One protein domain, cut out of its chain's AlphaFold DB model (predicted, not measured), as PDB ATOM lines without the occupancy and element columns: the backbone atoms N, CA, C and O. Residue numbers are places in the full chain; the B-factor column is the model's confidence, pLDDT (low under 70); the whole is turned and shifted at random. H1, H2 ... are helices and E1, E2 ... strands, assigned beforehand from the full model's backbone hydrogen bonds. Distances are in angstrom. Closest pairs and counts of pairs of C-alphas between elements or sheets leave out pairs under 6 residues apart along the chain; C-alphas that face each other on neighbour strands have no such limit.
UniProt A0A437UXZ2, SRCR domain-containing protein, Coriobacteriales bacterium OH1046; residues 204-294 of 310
ATOM      1  N   ALA A 204     163.641 108.712 175.101       87.62
ATOM      2  CA  ALA A 204     162.888 109.387 176.138       87.62
ATOM      3  C   ALA A 204     162.387 110.718 175.592       87.62
ATOM      4  O   ALA A 204     163.183 111.619 175.318       87.62
ATOM      5  N   ILE A 205     161.070 110.844 175.483       83.00
ATOM      6  CA  ILE A 205     160.414 112.101 175.137       83.00
ATOM      7  C   ILE A 205     160.596 113.040 176.330       83.00
ATOM      8  O   ILE A 205     160.045 112.815 177.410       83.00
ATOM      9  N   ARG A 206     161.458 114.044 176.170       68.19
ATOM     10  CA  ARG A 206     161.608 115.123 177.144       68.19
ATOM     11  C   ARG A 206     160.812 116.277 176.572       68.19
ATOM     12  O   ARG A 206     161.066 116.653 175.444       68.19
ATOM     13  N   THR A 207     159.917 116.855 177.359       58.28
ATOM     14  CA  THR A 207     159.004 117.959 177.009       58.28
ATOM     15  C   THR A 207     157.658 117.542 176.409       58.28
ATOM     16  O   THR A 207     157.558 116.987 175.319       58.28
ATOM     17  N   TYR A 208     156.612 117.942 177.130       49.53
ATOM     18  CA  TYR A 208     155.322 118.349 176.589       49.53
ATOM     19  C   TYR A 208     155.522 119.697 175.872       49.53
ATOM     20  O   TYR A 208     155.308 120.752 176.466       49.53
ATOM     21  N   GLY A 209     156.067 119.687 174.653       50.69
ATOM     22  CA  GLY A 209     156.189 120.908 173.854       50.69
ATOM     23  C   GLY A 209     154.802 121.466 173.536       50.69
ATOM     24  O   GLY A 209     153.912 120.698 173.182       50.69
ATOM     25  N   SER A 210     154.619 122.776 173.728       52.25
ATOM     26  CA  SER A 210     153.433 123.557 173.333       52.25
ATOM     27  C   SER A 210     152.087 122.865 173.575       52.25
ATOM     28  O   SER A 210     151.225 122.860 172.706       52.25
ATOM     29  N   MET A 211     151.911 122.243 174.742       60.81
ATOM     30  CA  MET A 211     150.626 121.670 175.132       60.81
ATOM     31  C   MET A 211     149.767 122.763 175.784       60.81
ATOM     32  O   MET A 211     150.238 123.411 176.723       60.81
ATOM     33  N   PRO A 212     148.518 122.964 175.333       67.12
ATOM     34  CA  PRO A 212     147.794 122.156 174.346       67.12
ATOM     35  C   PRO A 212     148.219 122.426 172.891       67.12
ATOM     36  O   PRO A 212     148.352 123.577 172.487       67.12
ATOM     37  N   CYS A 213     148.367 121.358 172.096       73.38
ATOM     38  CA  CYS A 213     148.553 121.478 170.650       73.38
ATOM     39  C   CYS A 213     147.297 122.101 170.024       73.38
ATOM     40  O   CYS A 213     146.180 121.662 170.307       73.38
ATOM     41  N   GLU A 214     147.470 123.089 169.151       80.06
ATOM     42  CA  GLU A 214     146.365 123.755 168.462       80.06
ATOM     43  C   GLU A 214     146.321 123.361 166.983       80.06
ATOM     44  O   GLU A 214     147.348 123.274 166.310       80.06
ATOM     45  N   ILE A 215     145.113 123.155 166.452       82.56
ATOM     46  CA  ILE A 215     144.922 122.878 165.025       82.56
ATOM     47  C   ILE A 215     145.418 124.078 164.210       82.56
ATOM     48  O   ILE A 215     144.995 125.210 164.435       82.56
ATOM     49  N   GLY A 216     146.288 123.813 163.234       84.56
ATOM     50  CA  GLY A 216     146.839 124.835 162.341       84.56
ATOM     51  C   GLY A 216     148.037 125.603 162.905       84.56
ATOM     52  O   GLY A 216     148.499 126.527 162.243       84.56
ATOM     53  N   LYS A 217     148.544 125.233 164.089       84.44
ATOM     54  CA  LYS A 217     149.806 125.750 164.631       84.44
ATOM     55  C   LYS A 217     150.872 124.665 164.687       84.44
ATOM     56  O   LYS A 217     150.581 123.500 164.965       84.44
ATOM     57  N   ASP A 218     152.116 125.086 164.508       82.62
ATOM     58  CA  ASP A 218     153.274 124.215 164.647       82.62
ATOM     59  C   ASP A 218     153.353 123.654 166.068       82.62
ATOM     60  O   ASP A 218     153.191 124.363 167.066       82.62
ATOM     61  N   SER A 219     153.604 122.352 166.156       83.94
ATOM     62  CA  SER A 219     153.756 121.626 167.415       83.94
ATOM     63  C   SER A 219     155.036 120.806 167.365       83.94
ATOM     64  O   SER A 219     155.347 120.195 166.344       83.94
ATOM     65  N   ILE A 220     155.779 120.781 168.471       84.12
ATOM     66  CA  ILE A 220     157.089 120.128 168.545       84.12
ATOM     67  C   ILE A 220     157.068 119.086 169.657       84.12
ATOM     68  O   ILE A 220     156.717 119.381 170.799       84.12
ATOM     69  N   ILE A 221     157.504 117.873 169.323       84.75
ATOM     70  CA  ILE A 221     157.778 116.804 170.282       84.75
ATOM     71  C   ILE A 221     159.267 116.499 170.189       84.75
ATOM     72  O   ILE A 221     159.765 116.177 169.113       84.75
ATOM     73  N   SER A 222     159.982 116.595 171.309       85.69
ATOM     74  CA  SER A 222     161.410 116.286 171.360       85.69
ATOM     75  C   SER A 222     161.674 114.982 172.106       85.69
ATOM     76  O   SER A 222     161.061 114.659 173.125       85.69
ATOM     77  N   ALA A 223     162.612 114.203 171.577       87.25
ATOM     78  CA  ALA A 223     163.059 112.952 172.165       87.25
ATOM     79  C   ALA A 223     164.585 112.909 172.186       87.25
ATOM     80  O   ALA A 223     165.240 113.409 171.277       87.25
ATOM     81  N   ILE A 224     165.144 112.292 173.225       86.56
ATOM     82  CA  ILE A 224     166.581 112.028 173.329       86.56
ATOM     83  C   ILE A 224     166.811 110.529 173.491       86.56
ATOM     84  O   ILE A 224     166.049 109.866 174.200       86.56
ATOM     85  N   ASN A 225     167.867 109.985 172.883       87.88
ATOM     86  CA  ASN A 225     168.262 108.614 173.183       87.88
ATOM     87  C   ASN A 225     168.900 108.546 174.581       87.88
ATOM     88  O   ASN A 225     169.765 109.347 174.926       87.88
ATOM     89  N   LYS A 226     168.438 107.596 175.391       87.06
ATOM     90  CA  LYS A 226     168.972 107.246 176.715       87.06
ATOM     91  C   LYS A 226     169.481 105.800 176.774       87.06
ATOM     92  O   LYS A 226     169.616 105.271 177.873       87.06
ATOM     93  N   GLY A 227     169.634 105.144 175.626       88.38
ATOM     94  CA  GLY A 227     170.181 103.793 175.504       88.38
ATOM     95  C   GLY A 227     171.360 103.755 174.533       88.38
ATOM     96  O   GLY A 227     171.961 104.787 174.231       88.38
ATOM     97  N   GLY A 228     171.680 102.571 174.015       88.12
ATOM     98  CA  GLY A 228     172.778 102.383 173.070       88.12
ATOM     99  C   GLY A 228     172.506 102.963 171.681       88.12
ATOM    100  O   GLY A 228     171.377 103.338 171.338       88.12
ATOM    101  N   LYS A 229     173.565 103.026 170.868       90.19
ATOM    102  CA  LYS A 229     173.477 103.397 169.451       90.19
ATOM    103  C   LYS A 229     172.633 102.395 168.663       90.19
ATOM    104  O   LYS A 229     172.642 101.199 168.949       90.19
ATOM    105  N   SER A 230     171.933 102.875 167.643       91.06
ATOM    106  CA  SER A 230     171.123 102.030 166.765       91.06
ATOM    107  C   SER A 230     171.032 102.609 165.358       91.06
ATOM    108  O   SER A 230     171.446 103.738 165.094       91.06
ATOM    109  N   LYS A 231     170.471 101.821 164.448       93.38
ATOM    110  CA  LYS A 231     170.144 102.219 163.087       93.38
ATOM    111  C   LYS A 231     168.668 101.948 162.830       93.38
ATOM    112  O   LYS A 231     168.173 100.869 163.143       93.38
ATOM    113  N   GLY A 232     167.993 102.925 162.245       93.75
ATOM    114  CA  GLY A 232     166.555 102.909 162.046       93.75
ATOM    115  C   GLY A 232     165.825 103.749 163.091       93.75
ATOM    116  O   GLY A 232     166.110 103.676 164.285       93.75
ATOM    117  N   LEU A 233     164.853 104.531 162.632       94.38
ATOM    118  CA  LEU A 233     163.898 105.246 163.469       94.38
ATOM    119  C   LEU A 233     162.503 105.060 162.888       94.38
ATOM    120  O   LEU A 233     162.319 105.162 161.680       94.38
ATOM    121  N   ALA A 234     161.523 104.820 163.747       93.38
ATOM    122  CA  ALA A 234     160.126 104.842 163.365       93.38
ATOM    123  C   ALA A 234     159.364 105.856 164.208       93.38
ATOM    124  O   ALA A 234     159.601 105.980 165.411       93.38
ATOM    125  N   VAL A 235     158.437 106.563 163.569       93.00
ATOM    126  CA  VAL A 235     157.570 107.552 164.205       93.00
ATOM    127  C   VAL A 235     156.130 107.116 164.003       93.00
ATOM    128  O   VAL A 235     155.711 106.845 162.879       93.00
ATOM    129  N   ALA A 236     155.378 107.046 165.099       92.38
ATOM    130  CA  ALA A 236     153.985 106.633 165.099       92.38
ATOM    131  C   ALA A 236     153.128 107.651 165.852       92.38
ATOM    132  O   ALA A 236     153.401 107.953 167.013       92.38
ATOM    133  N   PHE A 237     152.053 108.117 165.221       91.12
ATOM    134  CA  PHE A 237     150.984 108.848 165.891       91.12
ATOM    135  C   PHE A 237     149.795 107.909 166.069       91.12
ATOM    136  O   PHE A 237     149.287 107.338 165.101       91.12
ATOM    137  N   SER A 238     149.361 107.747 167.315       91.06
ATOM    138  CA  SER A 238     148.250 106.877 167.702       91.06
ATOM    139  C   SER A 238     147.344 107.592 168.700       91.06
ATOM    140  O   SER A 238     147.760 108.552 169.350       91.06
ATOM    141  N   GLY A 239     146.096 107.139 168.805       90.81
ATOM    142  CA  GLY A 239     145.113 107.679 169.740       90.81
ATOM    143  C   GLY A 239     143.716 107.760 169.136       90.81
ATOM    144  O   GLY A 239     143.537 107.644 167.924       90.81
ATOM    145  N   SER A 240     142.720 108.015 169.982       91.00
ATOM    146  CA  SER A 240     141.300 108.017 169.598       91.00
ATOM    147  C   SER A 240     140.976 108.969 168.445       91.00
ATOM    148  O   SER A 240     140.153 108.647 167.594       91.00
ATOM    149  N   TYR A 241     141.641 110.124 168.391       89.56
ATOM    150  CA  TYR A 241     141.464 111.107 167.319       89.56
ATOM    151  C   TYR A 241     142.009 110.618 165.968       89.56
ATOM    152  O   TYR A 241     141.476 110.984 164.925       89.56
ATOM    153  N   VAL A 242     143.047 109.774 165.968       90.94
ATOM    154  CA  VAL A 242     143.570 109.136 164.747       90.94
ATOM    155  C   VAL A 242     142.624 108.027 164.284       90.94
ATOM    156  O   VAL A 242     142.316 107.937 163.094       90.94
ATOM    157  N   GLU A 243     142.125 107.214 165.221       90.06
ATOM    158  CA  GLU A 243     141.197 106.112 164.935       90.06
ATOM    159  C   GLU A 243     139.867 106.602 164.352       90.06
ATOM    160  O   GLU A 243     139.369 106.019 163.392       90.06
ATOM    161  N   LYS A 244     139.324 107.702 164.884       90.94
ATOM    162  CA  LYS A 244     138.074 108.328 164.419       90.94
ATOM    163  C   LYS A 244     138.254 109.297 163.245       90.94
ATOM    164  O   LYS A 244     137.290 109.919 162.817       90.94
ATOM    165  N   GLU A 245     139.480 109.433 162.737       88.38
ATOM    166  CA  GLU A 245     139.844 110.360 161.655       88.38
ATOM    167  C   GLU A 245     139.578 111.849 161.947       88.38
ATOM    168  O   GLU A 245     139.412 112.652 161.031       88.38
ATOM    169  N   GLU A 246     139.573 112.236 163.222       89.94
ATOM    170  CA  GLU A 246     139.303 113.608 163.664       89.94
ATOM    171  C   GLU A 246     140.509 114.543 163.461       89.94
ATOM    172  O   GLU A 246     140.344 115.760 163.384       89.94
ATOM    173  N   ILE A 247     141.723 113.990 163.347       88.25
ATOM    174  CA  ILE A 247     142.953 114.751 163.083       88.25
ATOM    175  C   ILE A 247     143.720 114.202 161.880       88.25
ATOM    176  O   ILE A 247     143.737 113.000 161.612       88.25
ATOM    177  N   ARG A 248     144.409 115.102 161.174       86.69
ATOM    178  CA  ARG A 248     145.368 114.777 160.112       86.69
ATOM    179  C   ARG A 248     146.627 115.601 160.314       86.69
ATOM    180  O   ARG A 248     146.544 116.801 160.556       86.69
ATOM    181  N   PHE A 249     147.774 114.959 160.164       88.25
ATOM    182  CA  PHE A 249     149.068 115.621 160.235       88.25
ATOM    183  C   PHE A 249     149.501 116.058 158.834       88.25
ATOM    184  O   PHE A 249     149.276 115.341 157.857       88.25
ATOM    185  N   ARG A 250     150.098 117.242 158.732       86.56
ATOM    186  CA  ARG A 250     150.702 117.781 157.508       86.56
ATOM    187  C   ARG A 250     152.090 118.303 157.853       86.56
ATOM    188  O   ARG A 250     152.313 118.655 159.005       86.56
ATOM    189  N   GLU A 251     152.981 118.319 156.864       90.00
ATOM    190  CA  GLU A 251     154.320 118.927 156.987       90.00
ATOM    191  C   GLU A 251     155.121 118.380 158.178       90.00
ATOM    192  O   GLU A 251     155.808 119.097 158.899       90.00
ATOM    193  N   VAL A 252     155.007 117.069 158.412       93.00
ATOM    194  CA  VAL A 252     155.711 116.426 159.516       93.00
ATOM    195  C   VAL A 252     157.175 116.280 159.145       93.00
ATOM    196  O   VAL A 252     157.509 115.635 158.153       93.00
ATOM    197  N   GLN A 253     158.050 116.830 159.977       94.06
ATOM    198  CA  GLN A 253     159.488 116.777 159.771       94.06
ATOM    199  C   GLN A 253     160.220 116.284 161.016       94.06
ATOM    200  O   GLN A 253     159.797 116.518 162.147       94.06
ATOM    201  N   LEU A 254     161.336 115.601 160.789       93.00
ATOM    202  CA  LEU A 254     162.319 115.272 161.809       93.00
ATOM    203  C   LEU A 254     163.458 116.286 161.735       93.00
ATOM    204  O   LEU A 254     164.167 116.345 160.730       93.00
ATOM    205  N   GLU A 255     163.655 117.033 162.816       91.06
ATOM    206  CA  GLU A 255     164.836 117.873 163.025       91.06
ATOM    207  C   GLU A 255     165.856 117.131 163.898       91.06
ATOM    208  O   GLU A 255     165.493 116.539 164.918       91.06
ATOM    209  N   TYR A 256     167.129 117.152 163.498       89.19
ATOM    210  CA  TYR A 256     168.243 116.533 164.225       89.19
ATOM    211  C   TYR A 256     169.548 117.324 164.016       89.19
ATOM    212  O   TYR A 256     169.568 118.299 163.265       89.19
ATOM    213  N   ASP A 257     170.626 116.929 164.707       82.12
ATOM    214  CA  ASP A 257     171.924 117.625 164.717       82.12
ATOM    215  C   ASP A 257     171.789 119.136 165.019       82.12
ATOM    216  O   ASP A 257     172.242 120.003 164.267       82.12
ATOM    217  N   PHE A 258     171.136 119.469 166.134       79.75
ATOM    218  CA  PHE A 258     170.845 120.844 166.567       79.75
ATOM    219  C   PHE A 258     172.085 121.739 166.772       79.75
ATOM    220  O   PHE A 258     171.942 122.955 166.886       79.75
ATOM    221  N   GLY A 259     173.288 121.163 166.808       71.56
ATOM    222  CA  GLY A 259     174.568 121.865 166.850       71.56
ATOM    223  C   GLY A 259     175.005 122.454 165.503       71.56
ATOM    224  O   GLY A 259     175.968 123.218 165.466       71.56
ATOM    225  N   ARG A 260     174.324 122.130 164.393       72.19
ATOM    226  CA  ARG A 260     174.573 122.727 163.070       72.19
ATOM    227  C   ARG A 260     173.519 123.777 162.716       72.19
ATOM    228  O   ARG A 260     172.339 123.635 163.029       72.19
ATOM    229  N   CYS A 261     173.957 124.820 162.014       73.19
ATOM    230  CA  CYS A 261     173.085 125.823 161.408       73.19
ATOM    231  C   CYS A 261     173.374 125.909 159.893       73.19
ATOM    232  O   CYS A 261     174.520 126.195 159.536       73.19
ATOM    233  N   PRO A 262     172.390 125.665 159.000       81.31
ATOM    234  CA  PRO A 262     171.007 125.273 159.297       81.31
ATOM    235  C   PRO A 262     170.913 123.859 159.897       81.31
ATOM    236  O   PRO A 262     171.812 123.039 159.709       81.31
ATOM    237  N   ARG A 263     169.827 123.594 160.635       84.50
ATOM    238  CA  ARG A 263     169.552 122.279 161.238       84.50
ATOM    239  C   ARG A 263     169.359 121.222 160.154       84.50
ATOM    240  O   ARG A 263     168.837 121.528 159.080       84.50
ATOM    241  N   SER A 264     169.707 119.975 160.457       89.56
ATOM    242  CA  SER A 264     169.377 118.855 159.577       89.56
ATOM    243  C   SER A 264     167.879 118.549 159.666       89.56
ATOM    244  O   SER A 264     167.346 118.342 160.757       89.56
ATOM    245  N   VAL A 265     167.197 118.509 158.517       93.06
ATOM    246  CA  VAL A 265     165.748 118.264 158.425       93.06
ATOM    247  C   VAL A 265     165.460 117.117 157.462       93.06
ATOM    248  O   VAL A 265     165.991 117.081 156.353       93.06
ATOM    249  N   ILE A 266     164.590 116.191 157.869       94.62
ATOM    250  CA  ILE A 266     164.036 115.137 157.009       94.62
ATOM    251  C   ILE A 266     162.514 115.260 157.008       94.62
ATOM    252  O   ILE A 266     161.883 115.169 158.058       94.62
ATOM    253  N   GLN A 267     161.918 115.430 155.829       95.69
ATOM    254  CA  GLN A 267     160.464 115.399 155.673       95.69
ATOM    255  C   GLN A 267     159.952 113.962 155.812       95.69
ATOM    256  O   GLN A 267     160.438 113.055 155.134       95.69
ATOM    257  N   LEU A 268     158.973 113.755 156.691       95.38
ATOM    258  CA  LEU A 268     158.370 112.455 156.959       95.38
ATOM    259  C   LEU A 268     157.089 112.297 156.145       95.38
ATOM    260  O   LEU A 268     156.138 113.064 156.289       95.38
ATOM    261  N   GLN A 269     157.045 111.255 155.321       93.62
ATOM    262  CA  GLN A 269     155.817 110.834 154.659       93.62
ATOM    263  C   GLN A 269     155.084 109.857 155.574       93.62
ATOM    264  O   GLN A 269     155.575 108.762 155.841       93.62
ATOM    265  N   LEU A 270     153.937 110.288 156.100       94.56
ATOM    266  CA  LEU A 270     153.117 109.467 156.982       94.56
ATOM    267  C   LEU A 270     152.164 108.593 156.173       94.56
ATOM    268  O   LEU A 270     151.332 109.087 155.414       94.56
ATOM    269  N   GLU A 271     152.220 107.295 156.427       94.06
ATOM    270  CA  GLU A 271     151.284 106.312 155.904       94.06
ATOM    271  C   GLU A 271     150.280 105.928 156.987       94.06
ATOM    272  O   GLU A 271     150.642 105.683 158.143       94.06
ATOM    273  N   LYS A 272     148.996 105.870 156.627       92.75
ATOM    274  CA  LYS A 272     147.962 105.368 157.532       92.75
ATOM    275  C   LYS A 272     147.894 103.848 157.413       92.75
ATOM    276  O   LYS A 272     147.619 103.331 156.333       92.75
ATOM    277  N   ARG A 273     148.115 103.132 158.517       93.94
ATOM    278  CA  ARG A 273     148.105 101.659 158.547       93.94
ATOM    279  C   ARG A 273     147.496 101.114 159.837       93.94
ATOM    280  O   ARG A 273     147.431 101.827 160.839       93.94
ATOM    281  N   GLN A 274     147.067  99.854 159.808       93.75
ATOM    282  CA  GLN A 274     146.640  99.132 161.009       93.75
ATOM    283  C   GLN A 274     147.826  98.431 161.675       93.75
ATOM    284  O   GLN A 274     148.669  97.830 161.007       93.75
ATOM    285  N   THR A 275     147.890  98.503 163.005       91.38
ATOM    286  CA  THR A 275     148.790  97.681 163.819       91.38
ATOM    287  C   THR A 275     148.330  96.219 163.819       91.38
ATOM    288  O   THR A 275     147.203  95.903 163.442       91.38
ATOM    289  N   GLN A 276     149.168  95.312 164.331       91.00
ATOM    290  CA  GLN A 276     148.786  93.906 164.540       91.00
ATOM    291  C   GLN A 276     147.582  93.741 165.486       91.00
ATOM    292  O   GLN A 276     146.875  92.742 165.418       91.00
ATOM    293  N   THR A 277     147.335  94.729 166.351       90.62
ATOM    294  CA  THR A 277     146.187  94.778 167.267       90.62
ATOM    295  C   THR A 277     144.940  95.421 166.643       90.62
ATOM    296  O   THR A 277     143.928  95.551 167.324       90.62
ATOM    297  N   GLY A 278     144.991  95.826 165.366       91.81
ATOM    298  CA  GLY A 278     143.879  96.445 164.633       91.81
ATOM    299  C   GLY A 278     143.729  97.959 164.825       91.81
ATOM    300  O   GLY A 278     142.820  98.555 164.249       91.81
ATOM    301  N   GLN A 279     144.612  98.600 165.598       92.62
ATOM    302  CA  GLN A 279     144.569 100.045 165.839       92.62
ATOM    303  C   GLN A 279     145.081 100.819 164.625       92.62
ATOM    304  O   GLN A 279     146.095 100.457 164.029       92.62
ATOM    305  N   TRP A 280     144.407 101.912 164.278       93.31
ATOM    306  CA  TRP A 280     144.849 102.797 163.203       93.31
ATOM    307  C   TRP A 280     145.902 103.781 163.702       93.31
ATOM    308  O   TRP A 280     145.695 104.485 164.689       93.31
ATOM    309  N   ILE A 281     147.014 103.865 162.974       94.81
ATOM    310  CA  ILE A 281     148.109 104.793 163.257       94.81
ATOM    311  C   ILE A 281     148.547 105.521 161.988       94.81
ATOM    312  O   ILE A 281     148.420 104.989 160.882       94.81
ATOM    313  N   TYR A 282     149.109 106.716 162.159       95.19
ATOM    314  CA  TYR A 282     149.980 107.317 161.150       95.19
ATOM    315  C   TYR A 282     151.419 106.924 161.444       95.19
ATOM    316  O   TYR A 282     151.860 107.033 162.587       95.19
ATOM    317  N   TRP A 283     152.139 106.473 160.427       95.12
ATOM    318  CA  TRP A 283     153.449 105.868 160.585       95.12
ATOM    319  C   TRP A 283     154.445 106.369 159.542       95.12
ATOM    320  O   TRP A 283     154.108 106.461 158.367       95.12
ATOM    321  N   ALA A 284     155.679 106.629 159.964       96.00
ATOM    322  CA  ALA A 284     156.822 106.835 159.081       96.00
ATOM    323  C   ALA A 284     158.024 106.021 159.572       96.00
ATOM    324  O   ALA A 284     158.258 105.893 160.776       96.00
ATOM    325  N   GLU A 285     158.810 105.511 158.627       95.44
ATOM    326  CA  GLU A 285     160.025 104.737 158.877       95.44
ATOM    327  C   GLU A 285     161.231 105.405 158.213       95.44
ATOM    328  O   GLU A 285     161.194 105.814 157.055       95.44
ATOM    329  N   LEU A 286     162.331 105.474 158.952       95.81
ATOM    330  CA  LEU A 286     163.628 105.961 158.510       95.81
ATOM    331  C   LEU A 286     164.675 104.873 158.781       95.81
ATOM    332  O   LEU A 286     165.421 104.963 159.757       95.81
ATOM    333  N   PRO A 287     164.761 103.825 157.943       93.62
ATOM    334  CA  PRO A 287     165.565 102.632 158.227       93.62
ATOM    335  C   PRO A 287     167.075 102.902 158.275       93.62
ATOM    336  O   PRO A 287     167.831 102.121 158.844       93.62
ATOM    337  N   GLN A 288     167.529 104.002 157.670       94.06
ATOM    338  CA  GLN A 288     168.941 104.389 157.639       94.06
ATOM    339  C   GLN A 288     169.298 105.469 158.668       94.06
ATOM    340  O   GLN A 288     170.464 105.841 158.750       94.06
ATOM    341  N   PHE A 289     168.331 105.966 159.448       94.06
ATOM    342  CA  PHE A 289     168.600 106.995 160.449       94.06
ATOM    343  C   PHE A 289     169.551 106.462 161.523       94.06
ATOM    344  O   PHE A 289     169.333 105.378 162.064       94.06
ATOM    345  N   LEU A 290     170.615 107.207 161.815       91.25
ATOM    346  CA  LEU A 290     171.618 106.813 162.797       91.25
ATOM    347  C   LEU A 290     171.254 107.409 164.152       91.25
ATOM    348  O   LEU A 290     171.338 108.618 164.351       91.25
ATOM    349  N   LEU A 291     170.870 106.549 165.091       89.00
ATOM    350  CA  LEU A 291     170.635 106.959 166.463       89.00
ATOM    351  C   LEU A 291     171.942 106.844 167.244       89.00
ATOM    352  O   LEU A 291     172.461 105.742 167.444       89.00
ATOM    353  N   ARG A 292     172.473 107.985 167.684       87.19
ATOM    354  CA  ARG A 292     173.675 108.037 168.524       87.19
ATOM    355  C   ARG A 292     173.384 107.483 169.909       87.19
ATOM    356  O   ARG A 292     172.232 107.453 170.336       87.19
ATOM    357  N   GLU A 293     174.420 107.015 170.588       87.75
ATOM    358  CA  GLU A 293     174.316 106.554 171.971       87.75
ATOM    359  C   GLU A 293     173.903 107.675 172.930       87.75
ATOM    360  O   GLU A 293     173.935 108.861 172.597       87.75
ATOM    361  N   ALA A 294     173.463 107.287 174.123       87.50
ATOM    362  CA  ALA A 294     173.170 108.232 175.182       87.50
ATOM    363  C   ALA A 294     174.415 109.046 175.553       87.50
ATOM    364  O   ALA A 294     175.511 108.509 175.685       87.50
TER     365      ALA A 294
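What this domain is: This is residues 204 to 294 of the 310 residues of the protein "SRCR domain-containing protein" of Coriobacteriales bacterium OH1046 (UniProt A0A437UXZ2). A strongly twisted sheet of three long and short strands, E2, E6 and E5, makes one wall, and the small hairpin of E3 and E4 lies over part of one face of it with a gap between. The unnamed residues 204 to 222 make a long loop that folds back to E1, and the short helix H1 only grazes the sheet. The 91 printed residues run E1, E2, H1, E3, E4, E5, E6; the class is mostly strand, with 39 residues in named elements, under half. The sheet order is E2, E6, E5, antiparallel. The whole is only just compact, close to loose, with a radius of gyration of the C-alphas of 14.3 A and spans of 38 by 31 by 21 A.

How they stand to each other: Inner strand E6, residues 280 to 291, bends by 89 degrees at residue 288. Beside it E2, residues 230 to 237, is antiparallel at 159 degrees, with N 235 and O 284 2.9 A apart, within hydrogen-bond range. E5, residues 271 to 274, forms a hairpin with E6, antiparallel at 117 degrees; N 271 and O 283 are 2.8 A apart. H1, residues 240 to 243, only grazes this sheet; its closest C-alphas to E6 are those of Glu 243 and Trp 280, 5.2 A apart. H1 is too short for an O i to N i+4 pair; its 1 O i to N i+3 pair is within range. E3, residues 253 to 256, and E4, residues 264 to 267, form an antiparallel hairpin at 160 degrees, with N 254 and O 266 2.8 A apart; both are apart from E2 and E6. E1, residues 223 to 225, pairs with no named strand; residues 204 to 205 pair antiparallel with its residues 223 to 224.

Where its parts are: E1 begins at C-alpha 223 (163.059, 112.952, 172.165), and E6 ends at C-alpha 291 (170.635, 106.959, 166.463). E6 is 26.3 A long and E2 21.3 A.

The domain as a whole: The C-alphas farthest apart, those of Cys 261 and Gly 278, are 41.6 A apart. The printed part has no cut and no long link between named elements. Mean pLDDT of the printed part is 86.8; residues 206 to 212 are under 70.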